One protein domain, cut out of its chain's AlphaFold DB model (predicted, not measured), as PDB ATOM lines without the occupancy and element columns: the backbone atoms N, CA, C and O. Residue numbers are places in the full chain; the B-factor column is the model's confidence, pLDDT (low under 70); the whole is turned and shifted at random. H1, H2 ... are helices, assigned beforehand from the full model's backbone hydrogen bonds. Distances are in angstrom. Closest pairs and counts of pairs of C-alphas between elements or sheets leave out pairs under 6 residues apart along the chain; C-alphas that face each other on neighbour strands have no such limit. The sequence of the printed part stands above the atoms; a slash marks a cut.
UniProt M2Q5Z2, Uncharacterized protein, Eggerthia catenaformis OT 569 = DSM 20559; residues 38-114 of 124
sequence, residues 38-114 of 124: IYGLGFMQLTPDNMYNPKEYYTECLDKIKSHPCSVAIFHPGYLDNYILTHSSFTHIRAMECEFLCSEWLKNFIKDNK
ATOM      1  N   ILE A  38      22.619   6.971 -51.471       94.44
ATOM      2  CA  ILE A  38      23.092   8.266 -50.959       94.44
ATOM      3  C   ILE A  38      22.345   8.575 -49.675       94.44
ATOM      4  O   ILE A  38      21.122   8.574 -49.677       94.44
ATOM      5  N   TYR A  39      23.069   8.917 -48.617       95.69
ATOM      6  CA  TYR A  39      22.489   9.353 -47.355       95.69
ATOM      7  C   TYR A  39      22.674  10.862 -47.152       95.69
ATOM      8  O   TYR A  39      23.798  11.367 -47.166       95.69
ATOM      9  N   GLY A  40      21.585  11.606 -46.968       95.56
ATOM     10  CA  GLY A  40      21.656  13.003 -46.550       95.56
ATOM     11  C   GLY A  40      22.060  13.126 -45.080       95.56
ATOM     12  O   GLY A  40      21.563  12.393 -44.225       95.56
ATOM     13  N   LEU A  41      22.994  14.028 -44.767       95.06
ATOM     14  CA  LEU A  41      23.463  14.226 -43.389       95.06
ATOM     15  C   LEU A  41      22.508  15.058 -42.518       95.06
ATOM     16  O   LEU A  41      22.697  15.146 -41.300       95.06
ATOM     17  N   GLY A  42      21.443  15.592 -43.107       91.00
ATOM     18  CA  GLY A  42      20.452  16.427 -42.454       91.00
ATOM     19  C   GLY A  42      20.847  17.897 -42.420       91.00
ATOM     20  O   GLY A  42      21.997  18.283 -42.644       91.00
ATOM     21  N   PHE A  43      19.860  18.725 -42.092       89.12
ATOM     22  CA  PHE A  43      20.056  20.149 -41.855       89.12
ATOM     23  C   PHE A  43      20.863  20.382 -40.574       89.12
ATOM     24  O   PHE A  43      20.679  19.683 -39.573       89.12
ATOM     25  N   MET A  44      21.722  21.400 -40.600       91.31
ATOM     26  CA  MET A  44      22.379  21.912 -39.404       91.31
ATOM     27  C   MET A  44      21.343  22.427 -38.398       91.31
ATOM     28  O   MET A  44      20.316  22.999 -38.774       91.31
ATOM     29  N   GLN A  45      21.626  22.249 -37.110       90.44
ATOM     30  CA  GLN A  45      20.849  22.899 -36.059       90.44
ATOM     31  C   GLN A  45      21.384  24.313 -35.852       90.44
ATOM     32  O   GLN A  45      22.582  24.496 -35.643       90.44
ATOM     33  N   LEU A  46      20.496  25.303 -35.934       93.19
ATOM     34  CA  LEU A  46      20.860  26.698 -35.717       93.19
ATOM     35  C   LEU A  46      20.747  27.057 -34.234       93.19
ATOM     36  O   LEU A  46      19.785  26.686 -33.558       93.19
ATOM     37  N   THR A  47      21.717  27.818 -33.744       93.31
ATOM     38  CA  THR A  47      21.683  28.480 -32.440       93.31
ATOM     39  C   THR A  47      20.647  29.621 -32.439       93.31
ATOM     40  O   THR A  47      20.192  30.042 -33.506       93.31
ATOM     41  N   PRO A  48      20.242  30.160 -31.268       94.38
ATOM     42  CA  PRO A  48      19.234  31.228 -31.192       94.38
ATOM     43  C   PRO A  48      19.571  32.508 -31.976       94.38
ATOM     44  O   PRO A  48      18.669  33.249 -32.360       94.38
ATOM     45  N   ASP A  49      20.852  32.769 -32.233       92.06
ATOM     46  CA  ASP A  49      21.356  33.854 -33.082       92.06
ATOM     47  C   ASP A  49      21.391  33.498 -34.584       92.06
ATOM     48  O   ASP A  49      21.921  34.261 -35.386       92.06
ATOM     49  N   ASN A  50      20.765  32.385 -34.984       91.19
ATOM     50  CA  ASN A  50      20.723  31.853 -36.351       91.19
ATOM     51  C   ASN A  50      22.102  31.525 -36.927       91.19
ATOM     52  O   ASN A  50      22.335  31.734 -38.115       91.19
ATOM     53  N   MET A  51      23.001  31.004 -36.095       94.12
ATOM     54  CA  MET A  51      24.344  30.586 -36.485       94.12
ATOM     55  C   MET A  51      24.515  29.078 -36.286       94.12
ATOM     56  O   MET A  51      23.655  28.405 -35.725       94.12
ATOM     57  N   TYR A  52      25.620  28.522 -36.773       96.19
ATOM     58  CA  TYR A  52      26.078  27.190 -36.387       96.19
ATOM     59  C   TYR A  52      27.589  27.088 -36.606       96.19
ATOM     60  O   TYR A  52      28.172  27.915 -37.310       96.19
ATOM     61  N   ASN A  53      28.226  26.077 -36.018       96.00
ATOM     62  CA  ASN A  53      29.632  25.778 -36.261       96.00
ATOM     63  C   ASN A  53      29.759  24.623 -37.279       96.00
ATOM     64  O   ASN A  53      29.455  23.477 -36.932       96.00
ATOM     65  N   PRO A  54      30.239  24.874 -38.517       96.94
ATOM     66  CA  PRO A  54      30.373  23.840 -39.545       96.94
ATOM     67  C   PRO A  54      31.255  22.664 -39.133       96.94
ATOM     68  O   PRO A  54      30.973  21.519 -39.485       96.94
ATOM     69  N   LYS A  55      32.302  22.929 -38.345       96.75
ATOM     70  CA  LYS A  55      33.212  21.893 -37.859       96.75
ATOM     71  C   LYS A  55      32.544  20.975 -36.841       96.75
ATOM     72  O   LYS A  55      32.750  19.764 -36.911       96.75
ATOM     73  N   GLU A  56      31.764  21.525 -35.913       96.50
ATOM     74  CA  GLU A  56      31.017  20.727 -34.930       96.50
ATOM     75  C   GLU A  56      29.971  19.865 -35.637       96.50
ATOM     76  O   GLU A  56      30.020  18.643 -35.508       96.50
ATOM     77  N   TYR A  57      29.149  20.472 -36.503       96.50
ATOM     78  CA  TYR A  57      28.171  19.758 -37.331       96.50
ATOM     79  C   TYR A  57      28.798  18.580 -38.094       96.50
ATOM     80  O   TYR A  57      28.296  17.456 -38.052       96.50
ATOM     81  N   TYR A  58      29.923  18.813 -38.777       95.94
ATOM     82  CA  TYR A  58      30.559  17.768 -39.577       95.94
ATOM     83  C   TYR A  58      31.203  16.674 -38.714       95.94
ATOM     84  O   TYR A  58      31.210  15.504 -39.100       95.94
ATOM     85  N   THR A  59      31.704  17.031 -37.527       96.06
ATOM     86  CA  THR A  59      32.245  16.065 -36.559       96.06
ATOM     87  C   THR A  59      31.143  15.148 -36.029       96.06
ATOM     88  O   THR A  59      31.326  13.933 -35.998       96.06
ATOM     89  N   GLU A  60      29.979  15.703 -35.685       95.88
ATOM     90  CA  GLU A  60      28.804  14.939 -35.235       95.88
ATOM     91  C   GLU A  60      28.256  14.000 -36.319       95.88
ATOM     92  O   GLU A  60      27.653  12.967 -36.024       95.88
ATOM     93  N   CYS A  61      28.491  14.324 -37.590       96.06
ATOM     94  CA  CYS A  61      28.073  13.498 -38.715       96.06
ATOM     95  C   CYS A  61      29.001  12.307 -39.002       96.06
ATOM     96  O   CYS A  61      28.648  11.473 -39.835       96.06
ATOM     97  N   LEU A  62      30.157  12.178 -38.338       96.50
ATOM     98  CA  LEU A  62      31.165  11.163 -38.676       96.50
ATOM     99  C   LEU A  62      30.621   9.728 -38.649       96.50
ATOM    100  O   LEU A  62      30.901   8.946 -39.560       96.50
ATOM    101  N   ASP A  63      29.829   9.381 -37.636       96.62
ATOM    102  CA  ASP A  63      29.259   8.034 -37.515       96.62
ATOM    103  C   ASP A  63      28.288   7.730 -38.661       96.62
ATOM    104  O   ASP A  63      28.268   6.620 -39.200       96.62
ATOM    105  N   LYS A  64      27.525   8.736 -39.104       95.81
ATOM    106  CA  LYS A  64      26.637   8.629 -40.271       95.81
ATOM    107  C   LYS A  64      27.440   8.470 -41.559       95.81
ATOM    108  O   LYS A  64      27.141   7.573 -42.340       95.81
ATOM    109  N   ILE A  65      28.496   9.268 -41.732       96.88
ATOM    110  CA  ILE A  65      29.412   9.181 -42.879       96.88
ATOM    111  C   ILE A  65      30.008   7.773 -42.993       96.88
ATOM    112  O   ILE A  65      30.058   7.216 -44.083       96.88
ATOM    113  N   LYS A  66      30.424   7.173 -41.872       95.75
ATOM    114  CA  LYS A  66      31.036   5.833 -41.849       95.75
ATOM    115  C   LYS A  66      30.046   4.680 -42.009       95.75
ATOM    116  O   LYS A  66      30.454   3.594 -42.410       95.75
ATOM    117  N   SER A  67      28.778   4.884 -41.662       96.12
ATOM    118  CA  SER A  67      27.744   3.839 -41.704       96.12
ATOM    119  C   SER A  67      27.021   3.733 -43.047       96.12
ATOM    120  O   SER A  67      26.269   2.780 -43.245       96.12
ATOM    121  N   HIS A  68      27.266   4.656 -43.980       95.50
ATOM    122  CA  HIS A  68      26.617   4.678 -45.289       95.50
ATOM    123  C   HIS A  68      27.651   4.627 -46.420       95.50
ATOM    124  O   HIS A  68      28.737   5.186 -46.282       95.50
ATOM    125  N   PRO A  69      27.322   3.999 -47.564       92.75
ATOM    126  CA  PRO A  69      28.251   3.888 -48.690       92.75
ATOM    127  C   PRO A  69      28.601   5.249 -49.304       92.75
ATOM    128  O   PRO A  69      29.705   5.430 -49.806       92.75
ATOM    129  N   CYS A  70      27.673   6.205 -49.266       95.69
ATOM    130  CA  CYS A  70      27.912   7.592 -49.632       95.69
ATOM    131  C   CYS A  70      27.030   8.494 -48.781       95.69
ATOM    132  O   CYS A  70      25.845   8.218 -48.593       95.69
ATOM    133  N   SER A  71      27.605   9.590 -48.294       95.75
ATOM    134  CA  SER A  71      26.879  10.634 -47.576       95.75
ATOM    135  C   SER A  71      27.039  11.976 -48.277       95.75
ATOM    136  O   SER A  71      28.080  12.236 -48.879       95.75
ATOM    137  N   VAL A  72      26.031  12.839 -48.182       94.88
ATOM    138  CA  VAL A  72      26.078  14.204 -48.718       94.88
ATOM    139  C   VAL A  72      25.766  15.220 -47.621       94.88
ATOM    140  O   VAL A  72      24.730  15.150 -46.962       94.88
ATOM    141  N   ALA A  73      26.682  16.171 -47.435       94.31
ATOM    142  CA  ALA A  73      26.448  17.405 -46.687       94.31
ATOM    143  C   ALA A  73      26.206  18.552 -47.672       94.31
ATOM    144  O   ALA A  73      26.827  18.608 -48.735       94.31
ATOM    145  N   ILE A  74      25.329  19.481 -47.301       93.75
ATOM    146  CA  ILE A  74      25.019  20.670 -48.097       93.75
ATOM    147  C   ILE A  74      25.554  21.896 -47.358       93.75
ATOM    148  O   ILE A  74      25.171  22.153 -46.220       93.75
ATOM    149  N   PHE A  75      26.403  22.660 -48.040       95.69
ATOM    150  CA  PHE A  75      26.941  23.938 -47.577       95.69
ATOM    151  C   PHE A  75      26.611  25.041 -48.594       95.69
ATOM    152  O   PHE A  75      26.303  24.770 -49.755       95.69
ATOM    153  N   HIS A  76      26.728  26.292 -48.168       96.00
ATOM    154  CA  HIS A  76      26.488  27.518 -48.927       96.00
ATOM    155  C   HIS A  76      27.689  28.489 -48.843       96.00
ATOM    156  O   HIS A  76      27.488  29.685 -48.588       96.00
ATOM    157  N   PRO A  77      28.936  28.026 -49.071       97.31
ATOM    158  CA  PRO A  77      30.117  28.867 -48.923       97.31
ATOM    159  C   PRO A  77      30.064  30.074 -49.861       97.31
ATOM    160  O   PRO A  77      29.620  29.975 -51.008       97.31
ATOM    161  N   GLY A  78      30.539  31.223 -49.389       96.56
ATOM    162  CA  GLY A  78      30.619  32.408 -50.231       96.56
ATOM    163  C   GLY A  78      31.136  33.650 -49.523       96.56
ATOM    164  O   GLY A  78      31.051  33.780 -48.302       96.56
ATOM    165  N   TYR A  79      31.645  34.580 -50.326       96.00
ATOM    166  CA  TYR A  79      32.024  35.915 -49.878       96.00
ATOM    167  C   TYR A  79      30.800  36.819 -49.749       96.00
ATOM    168  O   TYR A  79      29.775  36.609 -50.402       96.00
ATOM    169  N   LEU A  80      30.918  37.832 -48.893       96.88
ATOM    170  CA  LEU A  80      29.854  38.792 -48.644       96.88
ATOM    171  C   LEU A  80      30.099  40.064 -49.443       96.88
ATOM    172  O   LEU A  80      31.148  40.694 -49.329       96.88
ATOM    173  N   ASP A  81      29.088  40.450 -50.206       97.12
ATOM    174  CA  ASP A  81      28.966  41.765 -50.809       97.12
ATOM    175  C   ASP A  81      27.676  42.438 -50.320       97.12
ATOM    176  O   ASP A  81      26.873  41.863 -49.575       97.12
ATOM    177  N   ASN A  82      27.462  43.683 -50.742       97.88
ATOM    178  CA  ASN A  82      26.274  44.427 -50.343       97.88
ATOM    179  C   ASN A  82      24.967  43.766 -50.819       97.88
ATOM    180  O   ASN A  82      23.944  43.885 -50.145       97.88
ATOM    181  N   TYR A  83      24.979  43.069 -51.959       97.19
ATOM    182  CA  TYR A  83      23.788  42.391 -52.463       97.19
ATOM    183  C   TYR A  83      23.377  41.262 -51.515       97.19
ATOM    184  O   TYR A  83      22.236  41.232 -51.055       97.19
ATOM    185  N   ILE A  84      24.315  40.395 -51.128       96.31
ATOM    186  CA  ILE A  84      24.055  39.299 -50.187       96.31
ATOM    187  C   ILE A  84      23.603  39.831 -48.825       96.31
ATOM    188  O   ILE A  84      22.626  39.322 -48.278       96.31
ATOM    189  N   LEU A  85      24.254  40.876 -48.305       96.06
ATOM    190  CA  LEU A  85      23.900  41.482 -47.014       96.06
ATOM    191  C   LEU A  85      22.477  42.060 -46.981       96.06
ATOM    192  O   LEU A  85      21.892  42.168 -45.907       96.06
ATOM    193  N   THR A  86      21.919  42.425 -48.137       96.88
ATOM    194  CA  THR A  86      20.589  43.047 -48.244       96.88
ATOM    195  C   THR A  86      19.497  42.103 -48.758       96.88
ATOM    196  O   THR A  86      18.322  42.442 -48.649       96.88
ATOM    197  N   HIS A  87      19.850  40.920 -49.283       95.94
ATOM    198  CA  HIS A  87      18.903  39.992 -49.930       95.94
ATOM    199  C   HIS A  87      18.891  38.572 -49.340       95.94
ATOM    200  O   HIS A  87      18.086  37.743 -49.761       95.94
ATOM    201  N   SER A  88      19.766  38.259 -48.383       93.38
ATOM    202  CA  SER A  88      19.860  36.934 -47.761       93.38
ATOM    203  C   SER A  88      19.895  37.069 -46.244       93.38
ATOM    204  O   SER A  88      20.647  37.877 -45.714       93.38
ATOM    205  N   SER A  89      19.138  36.233 -45.530       90.19
ATOM    206  CA  SER A  89      19.328  36.042 -44.084       90.19
ATOM    207  C   SER A  89      20.540  35.156 -43.775       90.19
ATOM    208  O   SER A  89      21.104  35.225 -42.690       90.19
ATOM    209  N   PHE A  90      20.982  34.349 -44.747       92.81
ATOM    210  CA  PHE A  90      22.171  33.508 -44.650       92.81
ATOM    211  C   PHE A  90      23.395  34.325 -45.076       92.81
ATOM    212  O   PHE A  90      23.734  34.363 -46.264       92.81
ATOM    213  N   THR A  91      23.982  35.069 -44.137       94.44
ATOM    214  CA  THR A  91      25.110  35.981 -44.385       94.44
ATOM    215  C   THR A  91      26.399  35.412 -43.801       94.44
ATOM    216  O   THR A  91      27.093  34.672 -44.492       94.44
ATOM    217  N   HIS A  92      26.707  35.690 -42.532       94.88
ATOM    218  CA  HIS A  92      27.987  35.351 -41.908       94.88
ATOM    219  C   HIS A  92      28.315  33.853 -41.971       94.88
ATOM    220  O   HIS A  92      29.469  33.487 -42.183       94.88
ATOM    221  N   ILE A  93      27.292  32.993 -41.922       96.12
ATOM    222  CA  ILE A  93      27.451  31.547 -42.104       96.12
ATOM    223  C   ILE A  93      28.192  31.202 -43.408       96.12
ATOM    224  O   ILE A  93      29.052  30.328 -43.395       96.12
ATOM    225  N   ARG A  94      27.928  31.901 -44.520       97.25
ATOM    226  CA  ARG A  94      28.584  31.624 -45.812       97.25
ATOM    227  C   ARG A  94      30.098  31.785 -45.734       97.25
ATOM    228  O   ARG A  94      30.836  31.006 -46.335       97.25
ATOM    229  N   ALA A  95      30.552  32.794 -44.991       96.94
ATOM    230  CA  ALA A  95      31.970  33.038 -44.776       96.94
ATOM    231  C   ALA A  95      32.577  31.953 -43.873       96.94
ATOM    232  O   ALA A  95      33.636  31.424 -44.202       96.94
ATOM    233  N   MET A  96      31.876  31.558 -42.803       97.00
ATOM    234  CA  MET A  96      32.309  30.474 -41.909       97.00
ATOM    235  C   MET A  96      32.401  29.120 -42.623       97.00
ATOM    236  O   MET A  96      33.368  28.383 -42.444       97.00
ATOM    237  N   GLU A  97      31.416  28.782 -43.454       97.81
ATOM    238  CA  GLU A  97      31.440  27.566 -44.267       97.81
ATOM    239  C   GLU A  97      32.566  27.611 -45.305       97.81
ATOM    240  O   GLU A  97      33.231  26.603 -45.521       97.81
ATOM    241  N   CYS A  98      32.824  28.773 -45.917       98.25
ATOM    242  CA  CYS A  98      33.950  28.945 -46.834       98.25
ATOM    243  C   CYS A  98      35.292  28.699 -46.129       98.25
ATOM    244  O   CYS A  98      36.129  27.962 -46.645       98.25
ATOM    245  N   GLU A  99      35.490  29.278 -44.943       98.19
ATOM    246  CA  GLU A  99      36.688  29.050 -44.131       98.19
ATOM    247  C   GLU A  99      36.832  27.569 -43.754       98.19
ATOM    248  O   GLU A  99      37.893  26.974 -43.943       98.19
ATOM    249  N   PHE A 100      35.749  26.949 -43.282       98.44
ATOM    250  CA  PHE A 100      35.718  25.538 -42.912       98.44
ATOM    251  C   PHE A 100      36.088  24.611 -44.077       98.44
ATOM    252  O   PHE A 100      36.957  23.747 -43.921       98.44
ATOM    253  N   LEU A 101      35.468  24.805 -45.246       98.25
ATOM    254  CA  LEU A 101      35.690  23.968 -46.428       98.25
ATOM    255  C   LEU A 101      37.105  24.117 -47.003       98.25
ATOM    256  O   LEU A 101      37.604  23.194 -47.644       98.25
ATOM    257  N   CYS A 102      37.769  25.244 -46.739       98.19
ATOM    258  CA  CYS A 102      39.165  25.484 -47.107       98.19
ATOM    259  C   CYS A 102      40.165  25.163 -45.981       98.19
ATOM    260  O   CYS A 102      41.364  25.386 -46.148       98.19
ATOM    261  N   SER A 103      39.708  24.661 -44.832       98.62
ATOM    262  CA  SER A 103      40.567  24.464 -43.665       98.62
ATOM    263  C   SER A 103      41.476  23.234 -43.791       98.62
ATOM    264  O   SER A 103      41.069  22.165 -44.258       98.62
ATOM    265  N   GLU A 104      42.698  23.331 -43.254       98.56
ATOM    266  CA  GLU A 104      43.565  22.154 -43.083       98.56
ATOM    267  C   GLU A 104      42.942  21.126 -42.124       98.56
ATOM    268  O   GLU A 104      43.209  19.931 -42.240       98.56
ATOM    269  N   TRP A 105      42.068  21.562 -41.207       98.38
ATOM    270  CA  TRP A 105      41.326  20.650 -40.343       98.38
ATOM    271  C   TRP A 105      40.457  19.689 -41.157       98.38
ATOM    272  O   TRP A 105      40.570  18.483 -40.958       98.38
ATOM    273  N   LEU A 106      39.635  20.193 -42.087       98.50
ATOM    274  CA  LEU A 106      38.739  19.345 -42.880       98.50
ATOM    275  C   LEU A 106      39.537  18.399 -43.780       98.50
ATOM    276  O   LEU A 106      39.230  17.213 -43.877       98.50
ATOM    277  N   LYS A 107      40.607  18.908 -44.391       98.50
ATOM    278  CA  LYS A 107      41.517  18.112 -45.216       98.50
ATOM    279  C   LYS A 107      42.143  16.952 -44.434       98.50
ATOM    280  O   LYS A 107      42.140  15.821 -44.922       98.50
ATOM    281  N   ASN A 108      42.629  17.207 -43.219       98.56
ATOM    282  CA  ASN A 108      43.156  16.158 -42.344       98.56
ATOM    283  C   ASN A 108      42.047  15.212 -41.875       98.56
ATOM    284  O   ASN A 108      42.226  14.003 -41.934       98.56
ATOM    285  N   PHE A 109      40.872  15.730 -41.517       98.00
ATOM    286  CA  PHE A 109      39.722  14.920 -41.115       98.00
ATOM    287  C   PHE A 109      39.315  13.909 -42.196       98.00
ATOM    288  O   PHE A 109      39.106  12.736 -41.889       98.00
ATOM    289  N   ILE A 110      39.239  14.341 -43.459       98.00
ATOM    290  CA  ILE A 110      38.938  13.478 -44.611       98.00
ATOM    291  C   ILE A 110      40.009  12.393 -44.756       98.00
ATOM    292  O   ILE A 110      39.682  11.210 -44.852       98.00
ATOM    293  N   LYS A 111      41.287  12.786 -44.713       98.38
ATOM    294  CA  LYS A 111      42.427  11.869 -44.836       98.38
ATOM    295  C   LYS A 111      42.458  10.830 -43.711       98.38
ATOM    296  O   LYS A 111      42.550   9.635 -43.986       98.38
ATOM    297  N   ASP A 112      42.362  11.273 -42.463       98.25
ATOM    298  CA  ASP A 112      42.501  10.434 -41.270       98.25
ATOM    299  C   ASP A 112      41.337   9.444 -41.137       98.25
ATOM    300  O   ASP A 112      41.521   8.309 -40.694       98.25
ATOM    301  N   ASN A 113      40.144   9.838 -41.594       97.50
ATOM    302  CA  ASN A 113      38.969   8.970 -41.632       97.50
ATOM    303  C   ASN A 113      38.831   8.170 -42.933       97.50
ATOM    304  O   ASN A 113      37.856   7.430 -43.065       97.50
ATOM    305  N   LYS A 114      39.797   8.274 -43.859       97.06
ATOM    306  CA  LYS A 114      39.804   7.579 -45.158       97.06
ATOM    307  C   LYS A 114      38.520   7.820 -45.962       97.06
ATOM    308  O   LYS A 114      37.988   6.902 -46.578       97.06
TER     309      LYS A 114
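Overview. This is residues 38 to 114 of the 124 residues of an uncharacterized protein of Eggerthia catenaformis OT 569 = DSM 20559 (UniProt M2Q5Z2). The chain goes back and forth along one long axis in four passes: residues 38 to 49 run one way, H1 and H2 run back, the long link of residues 68 to 81 goes out again, and H4 and H5 return. H1 packs on H4 near the middle of the elongated shape, with H2 toward one end and H3 at the other. The printed part has 77 residues with five named helices in the order H1, H2, H3, H4, H5 and no named strand; the class is all helix, though under half of the residues, 38 of 77, are in named elements. It is only just compact, close to loose, with a radius of gyration of the C-alphas of 13.7 A, and the C-alphas span 40 by 24 by 22 A.

Along the chain. H4, the longest helix, holds residues 92 to 101 and measures 14.5 A from first to last C-alpha. H5 holds residues 104 to 112 and measures 11.9 A, ending at C-alpha 112 at (42.501, 10.434, -41.270). H1 holds residues 54 to 60, 10.0 A long, and begins at C-alpha 54 at (30.373, 23.840, -39.545). H2, residues 62 to 67, and H3, residues 82 to 87, each measure 8.6 A; C-alpha 82 stands at (26.274, 44.427, -50.343).

Arrangement. H4 touches H1, and their closest C-alphas, those of Glu 97 and Pro 54, are 6.1 A apart. They run the same way at a steep tilt of 61 degrees. H4 and H5 are close but not clearly touching, with the C-alphas of Phe 100 and Leu 106 closest at 6.9 A, and run the same way at a steep tilt of 46 degrees. H5 is also close to H1 but not clearly touching it: the C-alphas of Leu 106 and Lys 55 are closest at 7.9 A, at a shallow tilt of 24 degrees, the same way. H1 and H2 meet only through their link. H2 is apart from H3, H4 and H5, and H3 is apart from H1, H4 and H5. Residues 39 to 40 make a short parallel pairing with residues 71 to 72. In H1, H2, H3, H4 and H5 every O i to N i+4 pair is within hydrogen-bond range.

Size, cuts and confidence. The two C-alphas farthest apart, those of Ser 67 and Asn 82, are 41.5 A from each other. The printed part has no cut. The link from H2 to H3, 14 residues, is long; the links H1 to H2, H3 to H4 and H4 to H5 are tight. The mean pLDDT of the printed part is 95.8, and no printed residue is under 70.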